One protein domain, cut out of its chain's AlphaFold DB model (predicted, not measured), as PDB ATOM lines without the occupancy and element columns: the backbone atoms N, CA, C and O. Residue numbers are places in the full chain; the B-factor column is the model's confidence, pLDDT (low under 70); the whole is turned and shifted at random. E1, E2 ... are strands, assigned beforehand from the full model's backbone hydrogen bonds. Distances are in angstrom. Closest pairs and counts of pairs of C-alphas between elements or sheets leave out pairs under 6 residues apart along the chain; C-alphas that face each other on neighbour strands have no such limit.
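This is residues 370 to 435 of the 1008 residues of the protein "Dockerin domain-containing protein" of Candidatus Marinimicrobia bacterium (UniProt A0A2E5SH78). The domain has little regular structure: a small antiparallel sheet, E3 - E4 - E5, makes one end, the short hairpin of E1 and E2 sits in the middle, and looping residues 370 to 398, with no named element, make the other end. Of 66 printed residues, 22 are in five named strands, E1 to E5 in chain order; the class is all strand. It is compact, radius of gyration of the C-alphas 12.1 A, spanning 35 by 24 by 18 A.

E5, residues 428 to 434, is 17.6 A long and ends at C-alpha (-49.140, 34.126, -0.887). E4, residues 420 to 425, is 15.9 A long; E3 is residues 413 to 415. E1, residues 399 to 401, begins at C-alpha (-39.617, 38.161, -19.798); E2 is residues 407 to 409.

E3, E4 and E5 form a meander, two hairpins in a row. Within hydrogen-bond range are N 430 and O 423, 2.9 A, N 414 and O 422, 2.8 A, and, between E1 and E2, N 400 and O 408, 3.0 A. The closest C-alphas of E1 and E5, Cys 400 and Gly 428, are 5.6 A apart.

The farthest C-alphas, Glu 387 and Asn 418, are 36.2 A apart. The printed part has no cut; pLDDT is under 70 at 13 residues, among them 393 to 398.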
ATOM      1  N   CYS A 370     -41.061  35.030 -23.550       79.19
ATOM      2  CA  CYS A 370     -39.952  35.402 -24.425       79.19
ATOM      3  C   CYS A 370     -38.621  35.039 -23.759       79.19
ATOM      4  O   CYS A 370     -38.325  35.552 -22.682       79.19
ATOM      5  N   CYS A 371     -37.825  34.203 -24.425       73.31
ATOM      6  CA  CYS A 371     -36.512  33.767 -23.951       73.31
ATOM      7  C   CYS A 371     -35.525  33.779 -25.128       73.31
ATOM      8  O   CYS A 371     -35.858  33.299 -26.217       73.31
ATOM      9  N   ASP A 372     -34.347  34.376 -24.946       73.00
ATOM     10  CA  ASP A 372     -33.349  34.646 -25.996       73.00
ATOM     11  C   ASP A 372     -33.917  35.381 -27.230       73.00
ATOM     12  O   ASP A 372     -33.509  35.181 -28.382       73.00
ATOM     13  N   GLY A 373     -34.919  36.236 -27.010       70.69
ATOM     14  CA  GLY A 373     -35.669  36.907 -28.075       70.69
ATOM     15  C   GLY A 373     -36.539  35.986 -28.953       70.69
ATOM     16  O   GLY A 373     -37.017  36.430 -30.008       70.69
ATOM     17  N   LEU A 374     -36.770  34.734 -28.544       78.50
ATOM     18  CA  LEU A 374     -37.685  33.776 -29.170       78.50
ATOM     19  C   LEU A 374     -38.936  33.555 -28.307       78.50
ATOM     20  O   LEU A 374     -38.880  33.508 -27.084       78.50
ATOM     21  N   LEU A 375     -40.090  33.421 -28.967       79.50
ATOM     22  CA  LEU A 375     -41.376  33.181 -28.307       79.50
ATOM     23  C   LEU A 375     -41.633  31.683 -28.158       79.50
ATOM     24  O   LEU A 375     -41.611  30.975 -29.169       79.50
ATOM     25  N   TYR A 376     -42.000  31.238 -26.958       83.38
ATOM     26  CA  TYR A 376     -42.377  29.851 -26.658       83.38
ATOM     27  C   TYR A 376     -43.874  29.731 -26.282       83.38
ATOM     28  O   TYR A 376     -44.516  30.738 -25.976       83.38
ATOM     29  N   PRO A 377     -44.497  28.540 -26.418       78.25
ATOM     30  CA  PRO A 377     -45.936  28.330 -26.192       78.25
ATOM     31  C   PRO A 377     -46.305  27.933 -24.747       78.25
ATOM     32  O   PRO A 377     -47.481  27.672 -24.476       78.25
ATOM     33  N   THR A 378     -45.299  27.830 -23.886       79.81
ATOM     34  CA  THR A 378     -45.310  27.384 -22.489       79.81
ATOM     35  C   THR A 378     -44.362  28.265 -21.683       79.81
ATOM     36  O   THR A 378     -43.569  29.013 -22.257       79.81
ATOM     37  N   THR A 379     -44.439  28.171 -20.354       79.50
ATOM     38  CA  THR A 379     -43.669  29.047 -19.467       79.50
ATOM     39  C   THR A 379     -42.151  28.779 -19.558       79.50
ATOM     40  O   THR A 379     -41.412  29.709 -19.878       79.50
ATOM     41  N   CYS A 380     -41.697  27.520 -19.428       75.94
ATOM     42  CA  CYS A 380     -40.271  27.129 -19.393       75.94
ATOM     43  C   CYS A 380     -39.532  27.086 -20.760       75.94
ATOM     44  O   CYS A 380     -38.824  26.124 -21.060       75.94
ATOM     45  N   CYS A 381     -39.675  28.122 -21.594       77.81
ATOM     46  CA  CYS A 381     -38.795  28.377 -22.748       77.81
ATOM     47  C   CYS A 381     -38.564  27.151 -23.672       77.81
ATOM     48  O   CYS A 381     -39.518  26.517 -24.123       77.81
ATOM     49  N   SER A 382     -37.301  26.825 -23.977       76.81
ATOM     50  CA  SER A 382     -36.875  25.593 -24.658       76.81
ATOM     51  C   SER A 382     -36.675  24.398 -23.716       76.81
ATOM     52  O   SER A 382     -36.552  23.270 -24.193       76.81
ATOM     53  N   THR A 383     -36.658  24.615 -22.399       76.31
ATOM     54  CA  THR A 383     -36.306  23.632 -21.357       76.31
ATOM     55  C   THR A 383     -37.256  22.429 -21.319       76.31
ATOM     56  O   THR A 383     -36.856  21.346 -20.904       76.31
ATOM     57  N   ASN A 384     -38.485  22.566 -21.833       77.12
ATOM     58  CA  ASN A 384     -39.462  21.474 -21.971       77.12
ATOM     59  C   ASN A 384     -39.557  20.852 -23.387       77.12
ATOM     60  O   ASN A 384     -40.508  20.128 -23.694       77.12
ATOM     61  N   CYS A 385     -38.611  21.169 -24.273       77.69
ATOM     62  CA  CYS A 385     -38.585  20.790 -25.690       77.69
ATOM     63  C   CYS A 385     -39.679  21.387 -26.600       77.69
ATOM     64  O   CYS A 385     -39.891  20.864 -27.705       77.69
ATOM     65  N   ASP A 386     -40.371  22.464 -26.216       77.75
ATOM     66  CA  ASP A 386     -41.245  23.158 -27.166       77.75
ATOM     67  C   ASP A 386     -40.451  23.895 -28.265       77.75
ATOM     68  O   ASP A 386     -39.394  24.483 -28.039       77.75
ATOM     69  N   GLU A 387     -40.964  23.874 -29.502       79.38
ATOM     70  CA  GLU A 387     -40.350  24.612 -30.615       79.38
ATOM     71  C   GLU A 387     -40.857  26.069 -30.670       79.38
ATOM     72  O   GLU A 387     -42.071  26.300 -30.583       79.38
ATOM     73  N   PRO A 388     -39.970  27.057 -30.912       81.50
ATOM     74  CA  PRO A 388     -40.317  28.471 -30.830       81.50
ATOM     75  C   PRO A 388     -41.368  28.880 -31.871       81.50
ATOM     76  O   PRO A 388     -41.249  28.646 -33.080       81.50
ATOM     77  N   ILE A 389     -42.412  29.555 -31.392       83.31
ATOM     78  CA  ILE A 389     -43.579  29.985 -32.167       83.31
ATOM     79  C   ILE A 389     -43.383  31.340 -32.874       83.31
ATOM     80  O   ILE A 389     -44.179  31.682 -33.758       83.31
ATOM     81  N   GLY A 390     -42.323  32.092 -32.550       82.25
ATOM     82  CA  GLY A 390     -41.991  33.370 -33.191       82.25
ATOM     83  C   GLY A 390     -40.687  34.024 -32.711       82.25
ATOM     84  O   GLY A 390     -39.966  33.471 -31.891       82.25
ATOM     85  N   GLU A 391     -40.406  35.218 -33.241       77.94
ATOM     86  CA  GLU A 391     -39.404  36.173 -32.730       77.94
ATOM     87  C   GLU A 391     -40.153  37.208 -31.863       77.94
ATOM     88  O   GLU A 391     -41.237  37.644 -32.269       77.94
ATOM     89  N   CYS A 392     -39.616  37.614 -30.708       74.75
ATOM     90  CA  CYS A 392     -40.301  38.551 -29.805       74.75
ATOM     91  C   CYS A 392     -40.389  39.976 -30.384       74.75
ATOM     92  O   CYS A 392     -39.457  40.476 -31.027       74.75
ATOM     93  N   GLU A 393     -41.502  40.683 -30.145       63.81
ATOM     94  CA  GLU A 393     -41.644  42.062 -30.622       63.81
ATOM     95  C   GLU A 393     -40.815  43.031 -29.753       63.81
ATOM     96  O   GLU A 393     -41.254  43.445 -28.686       63.81
ATOM     97  N   ASN A 394     -39.665  43.467 -30.299       56.25
ATOM     98  CA  ASN A 394     -38.743  44.536 -29.839       56.25
ATOM     99  C   ASN A 394     -37.372  44.143 -29.232       56.25
ATOM    100  O   ASN A 394     -36.718  44.995 -28.640       56.25
ATOM    101  N   ASN A 395     -36.827  42.966 -29.564       53.47
ATOM    102  CA  ASN A 395     -35.373  42.778 -29.778       53.47
ATOM    103  C   ASN A 395     -34.366  43.099 -28.636       53.47
ATOM    104  O   ASN A 395     -33.184  43.215 -28.961       53.47
ATOM    105  N   ASN A 396     -34.756  43.233 -27.362       53.84
ATOM    106  CA  ASN A 396     -33.809  43.155 -26.230       53.84
ATOM    107  C   ASN A 396     -34.469  42.954 -24.846       53.84
ATOM    108  O   ASN A 396     -33.876  43.354 -23.848       53.84
ATOM    109  N   PHE A 397     -35.687  42.408 -24.802       57.38
ATOM    110  CA  PHE A 397     -36.384  42.094 -23.558       57.38
ATOM    111  C   PHE A 397     -36.830  40.641 -23.567       57.38
ATOM    112  O   PHE A 397     -37.651  40.254 -24.402       57.38
ATOM    113  N   ASP A 398     -36.252  39.896 -22.640       63.84
ATOM    114  CA  ASP A 398     -36.661  38.574 -22.202       63.84
ATOM    115  C   ASP A 398     -37.543  38.772 -20.954       63.84
ATOM    116  O   ASP A 398     -37.401  39.782 -20.255       63.84
ATOM    117  N   GLY A 399     -38.539  37.907 -20.758       73.94
ATOM    118  CA  GLY A 399     -39.617  38.161 -19.798       73.94
ATOM    119  C   GLY A 399     -40.966  37.568 -20.202       73.94
ATOM    120  O   GLY A 399     -41.078  36.776 -21.145       73.94
ATOM    121  N   CYS A 400     -42.018  37.982 -19.496       78.00
ATOM    122  CA  CYS A 400     -43.320  37.317 -19.493       78.00
ATOM    123  C   CYS A 400     -44.431  38.186 -20.106       78.00
ATOM    124  O   CYS A 400     -44.475  39.404 -19.913       78.00
ATOM    125  N   GLN A 401     -45.370  37.566 -20.836       79.62
ATOM    126  CA  GLN A 401     -46.554  38.249 -21.374       79.62
ATOM    127  C   GLN A 401     -47.792  37.980 -20.508       79.62
ATOM    128  O   GLN A 401     -48.089  36.828 -20.197       79.62
ATOM    129  N   TRP A 402     -48.543  39.025 -20.151       79.81
ATOM    130  CA  TRP A 402     -49.795  38.902 -19.385       79.81
ATOM    131  C   TRP A 402     -51.038  38.807 -20.298       79.81
ATOM    132  O   TRP A 402     -50.960  39.052 -21.505       79.81
ATOM    133  N   GLU A 403     -52.221  38.467 -19.757       74.19
ATOM    134  CA  GLU A 403     -53.457  38.246 -20.549       74.19
ATOM    135  C   GLU A 403     -53.901  39.459 -21.401       74.19
ATOM    136  O   GLU A 403     -54.594  39.310 -22.415       74.19
ATOM    137  N   ASN A 404     -53.511  40.673 -21.002       72.38
ATOM    138  CA  ASN A 404     -53.743  41.917 -21.747       72.38
ATOM    139  C   ASN A 404     -52.913  42.008 -23.050       72.38
ATOM    140  O   ASN A 404     -53.312  42.721 -23.979       72.38
ATOM    141  N   GLY A 405     -51.818  41.247 -23.147       65.81
ATOM    142  CA  GLY A 405     -50.832  41.278 -24.225       65.81
ATOM    143  C   GLY A 405     -49.642  42.213 -23.977       65.81
ATOM    144  O   GLY A 405     -48.811  42.357 -24.880       65.81
ATOM    145  N   ASP A 406     -49.555  42.834 -22.802       76.12
ATOM    146  CA  ASP A 406     -48.416  43.644 -22.368       76.12
ATOM    147  C   ASP A 406     -47.296  42.741 -21.798       76.12
ATOM    148  O   ASP A 406     -47.542  41.586 -21.439       76.12
ATOM    149  N   TRP A 407     -46.059  43.246 -21.802       75.88
ATOM    150  CA  TRP A 407     -44.833  42.501 -21.474       75.88
ATOM    151  C   TRP A 407     -44.144  43.085 -20.246       75.88
ATOM    152  O   TRP A 407     -44.103  44.309 -20.100       75.88
ATOM    153  N   TYR A 408     -43.574  42.199 -19.436       76.94
ATOM    154  CA  TYR A 408     -42.950  42.497 -18.153       76.94
ATOM    155  C   TYR A 408     -41.563  41.847 -18.075       76.94
ATOM    156  O   TYR A 408     -41.314  40.839 -18.739       76.94
ATOM    157  N   GLU A 409     -40.657  42.484 -17.338       78.62
ATOM    158  CA  GLU A 409     -39.248  42.088 -17.184       78.62
ATOM    159  C   GLU A 409     -39.140  40.929 -16.165       78.62
ATOM    160  O   GLU A 409     -40.072  40.730 -15.387       78.62
ATOM    161  N   PHE A 410     -38.050  40.149 -16.168       75.12
ATOM    162  CA  PHE A 410     -37.837  39.138 -15.117       75.12
ATOM    163  C   PHE A 410     -37.656  39.806 -13.740       75.12
ATOM    164  O   PHE A 410     -37.086  40.898 -13.673       75.12
ATOM    165  N   GLY A 411     -38.133  39.171 -12.665       72.38
ATOM    166  CA  GLY A 411     -38.214  39.789 -11.335       72.38
ATOM    167  C   GLY A 411     -39.323  40.842 -11.231       72.38
ATOM    168  O   GLY A 411     -39.161  41.851 -10.546       72.38
ATOM    169  N   HIS A 412     -40.418  40.680 -11.986       82.00
ATOM    170  CA  HIS A 412     -41.580  41.567 -11.913       82.00
ATOM    171  C   HIS A 412     -42.821  40.834 -11.418       82.00
ATOM    172  O   HIS A 412     -43.220  39.818 -11.987       82.00
ATOM    173  N   GLU A 413     -43.467  41.415 -10.417       85.44
ATOM    174  CA  GLU A 413     -44.620  40.856  -9.720       85.44
ATOM    175  C   GLU A 413     -45.932  41.440 -10.254       85.44
ATOM    176  O   GLU A 413     -46.054  42.644 -10.509       85.44
ATOM    177  N   ILE A 414     -46.949  40.592 -10.410       78.94
ATOM    178  CA  ILE A 414     -48.329  41.001 -10.679       78.94
ATOM    179  C   ILE A 414     -49.238  40.428  -9.595       78.94
ATOM    180  O   ILE A 414     -49.664  39.273  -9.650       78.94
ATOM    181  N   PHE A 415     -49.576  41.298  -8.651       77.38
ATOM    182  CA  PHE A 415     -50.651  41.136  -7.680       77.38
ATOM    183  C   PHE A 415     -51.997  40.924  -8.393       77.38
ATOM    184  O   PHE A 415     -52.386  41.707  -9.272       77.38
ATOM    185  N   ILE A 416     -52.698  39.843  -8.045       76.06
ATOM    186  CA  ILE A 416     -54.053  39.534  -8.527       76.06
ATOM    187  C   ILE A 416     -55.101  40.045  -7.531       76.06
ATOM    188  O   ILE A 416     -56.133  40.580  -7.954       76.06
ATOM    189  N   ASP A 417     -54.797  39.941  -6.241       67.62
ATOM    190  CA  ASP A 417     -55.442  40.670  -5.153       67.62
ATOM    191  C   ASP A 417     -54.378  41.194  -4.169       67.62
ATOM    192  O   ASP A 417     -53.303  41.596  -4.609       67.62
ATOM    193  N   ASN A 418     -54.696  41.291  -2.879       61.09
ATOM    194  CA  ASN A 418     -53.838  41.901  -1.863       61.09
ATOM    195  C   ASN A 418     -52.844  40.909  -1.236       61.09
ATOM    196  O   ASN A 418     -51.955  41.343  -0.517       61.09
ATOM    197  N   CYS A 419     -53.018  39.608  -1.494       68.31
ATOM    198  CA  CYS A 419     -52.228  38.528  -0.906       68.31
ATOM    199  C   CYS A 419     -51.651  37.589  -1.974       68.31
ATOM    200  O   CYS A 419     -50.518  37.143  -1.831       68.31
ATOM    201  N   GLU A 420     -52.394  37.306  -3.056       77.31
ATOM    202  CA  GLU A 420     -51.908  36.484  -4.173       77.31
ATOM    203  C   GLU A 420     -51.190  37.335  -5.242       77.31
ATOM    204  O   GLU A 420     -51.818  38.159  -5.926       77.31
ATOM    205  N   TYR A 421     -49.903  37.063  -5.493       83.12
ATOM    206  CA  TYR A 421     -49.152  37.609  -6.635       83.12
ATOM    207  C   TYR A 421     -48.505  36.524  -7.503       83.12
ATOM    208  O   TYR A 421     -48.279  35.399  -7.071       83.12
ATOM    209  N   TYR A 422     -48.223  36.850  -8.765       81.44
ATOM    210  CA  TYR A 422     -47.417  36.016  -9.664       81.44
ATOM    211  C   TYR A 422     -46.112  36.732  -9.998       81.44
ATOM    212  O   TYR A 422     -46.143  37.901 -10.384       81.44
ATOM    213  N   GLU A 423     -44.984  36.031  -9.931       86.06
ATOM    214  CA  GLU A 423     -43.675  36.566 -10.318       86.06
ATOM    215  C   GLU A 423     -43.314  36.149 -11.753       86.06
ATOM    216  O   GLU A 423     -43.634  35.044 -12.199       86.06
ATOM    217  N   CYS A 424     -42.649  37.031 -12.499       82.25
ATOM    218  CA  CYS A 424     -42.057  36.708 -13.794       82.25
ATOM    219  C   CYS A 424     -40.626  36.176 -13.618       82.25
ATOM    220  O   CYS A 424     -39.666  36.945 -13.624       82.25
ATOM    221  N   THR A 425     -40.476  34.858 -13.523       75.56
ATOM    222  CA  THR A 425     -39.177  34.175 -13.456       75.56
ATOM    223  C   THR A 425     -38.635  33.883 -14.862       75.56
ATOM    224  O   THR A 425     -39.342  34.019 -15.870       75.56
ATOM    225  N   TYR A 426     -37.390  33.394 -14.962       66.75
ATOM    226  CA  TYR A 426     -36.841  32.867 -16.223       66.75
ATOM    227  C   TYR A 426     -37.706  31.740 -16.824       66.75
ATOM    228  O   TYR A 426     -37.779  31.590 -18.045       66.75
ATOM    229  N   PHE A 427     -38.421  30.986 -15.984       61.97
ATOM    230  CA  PHE A 427     -39.345  29.936 -16.404       61.97
ATOM    231  C   PHE A 427     -40.778  30.430 -16.626       61.97
ATOM    232  O   PHE A 427     -41.649  29.585 -16.822       61.97
ATOM    233  N   GLY A 428     -41.024  31.746 -16.673       72.19
ATOM    234  CA  GLY A 428     -42.297  32.394 -17.004       72.19
ATOM    235  C   GLY A 428     -43.052  32.935 -15.783       72.19
ATOM    236  O   GLY A 428     -42.450  33.273 -14.777       72.19
ATOM    237  N   TRP A 429     -44.382  33.056 -15.873       80.94
ATOM    238  CA  TRP A 429     -45.195  33.413 -14.702       80.94
ATOM    239  C   TRP A 429     -45.304  32.219 -13.750       80.94
ATOM    240  O   TRP A 429     -45.944  31.221 -14.104       80.94
ATOM    241  N   GLU A 430     -44.726  32.352 -12.562       80.06
ATOM    242  CA  GLU A 430     -44.867  31.421 -11.439       80.06
ATOM    243  C   GLU A 430     -45.787  32.016 -10.363       80.06
ATOM    244  O   GLU A 430     -46.025  33.224 -10.344       80.06
ATOM    245  N   GLY A 431     -46.372  31.155  -9.526       80.06
ATOM    246  CA  GLY A 431     -47.375  31.526  -8.525       80.06
ATOM    247  C   GLY A 431     -48.766  30.875  -8.719       80.06
ATOM    248  O   GLY A 431     -48.915  29.947  -9.528       80.06
ATOM    249  N   PRO A 432     -49.798  31.333  -7.980       71.62
ATOM    250  CA  PRO A 432     -49.723  32.457  -7.054       71.62
ATOM    251  C   PRO A 432     -48.819  32.120  -5.868       71.62
ATOM    252  O   PRO A 432     -48.819  30.985  -5.390       71.62
ATOM    253  N   PHE A 433     -48.043  33.103  -5.440       77.31
ATOM    254  CA  PHE A 433     -47.395  33.127  -4.142       77.31
ATOM    255  C   PHE A 433     -48.295  33.929  -3.200       77.31
ATOM    256  O   PHE A 433     -48.890  34.927  -3.616       77.31
ATOM    257  N   GLU A 434     -48.445  33.439  -1.974       70.69
ATOM    258  CA  GLU A 434     -49.140  34.126  -0.887       70.69
ATOM    259  C   GLU A 434     -48.078  34.919  -0.107       70.69
ATOM    260  O   GLU A 434     -46.998  34.385   0.150       70.69
ATOM    261  N   LEU A 435     -48.347  36.189   0.211       68.50
ATOM    262  CA  LEU A 435     -47.528  36.947   1.163       68.50
ATOM    263  C   LEU A 435     -47.676  36.348   2.568       68.50
ATOM    264  O   LEU A 435     -48.774  35.924   2.942       68.50
TER     265      LEU A 435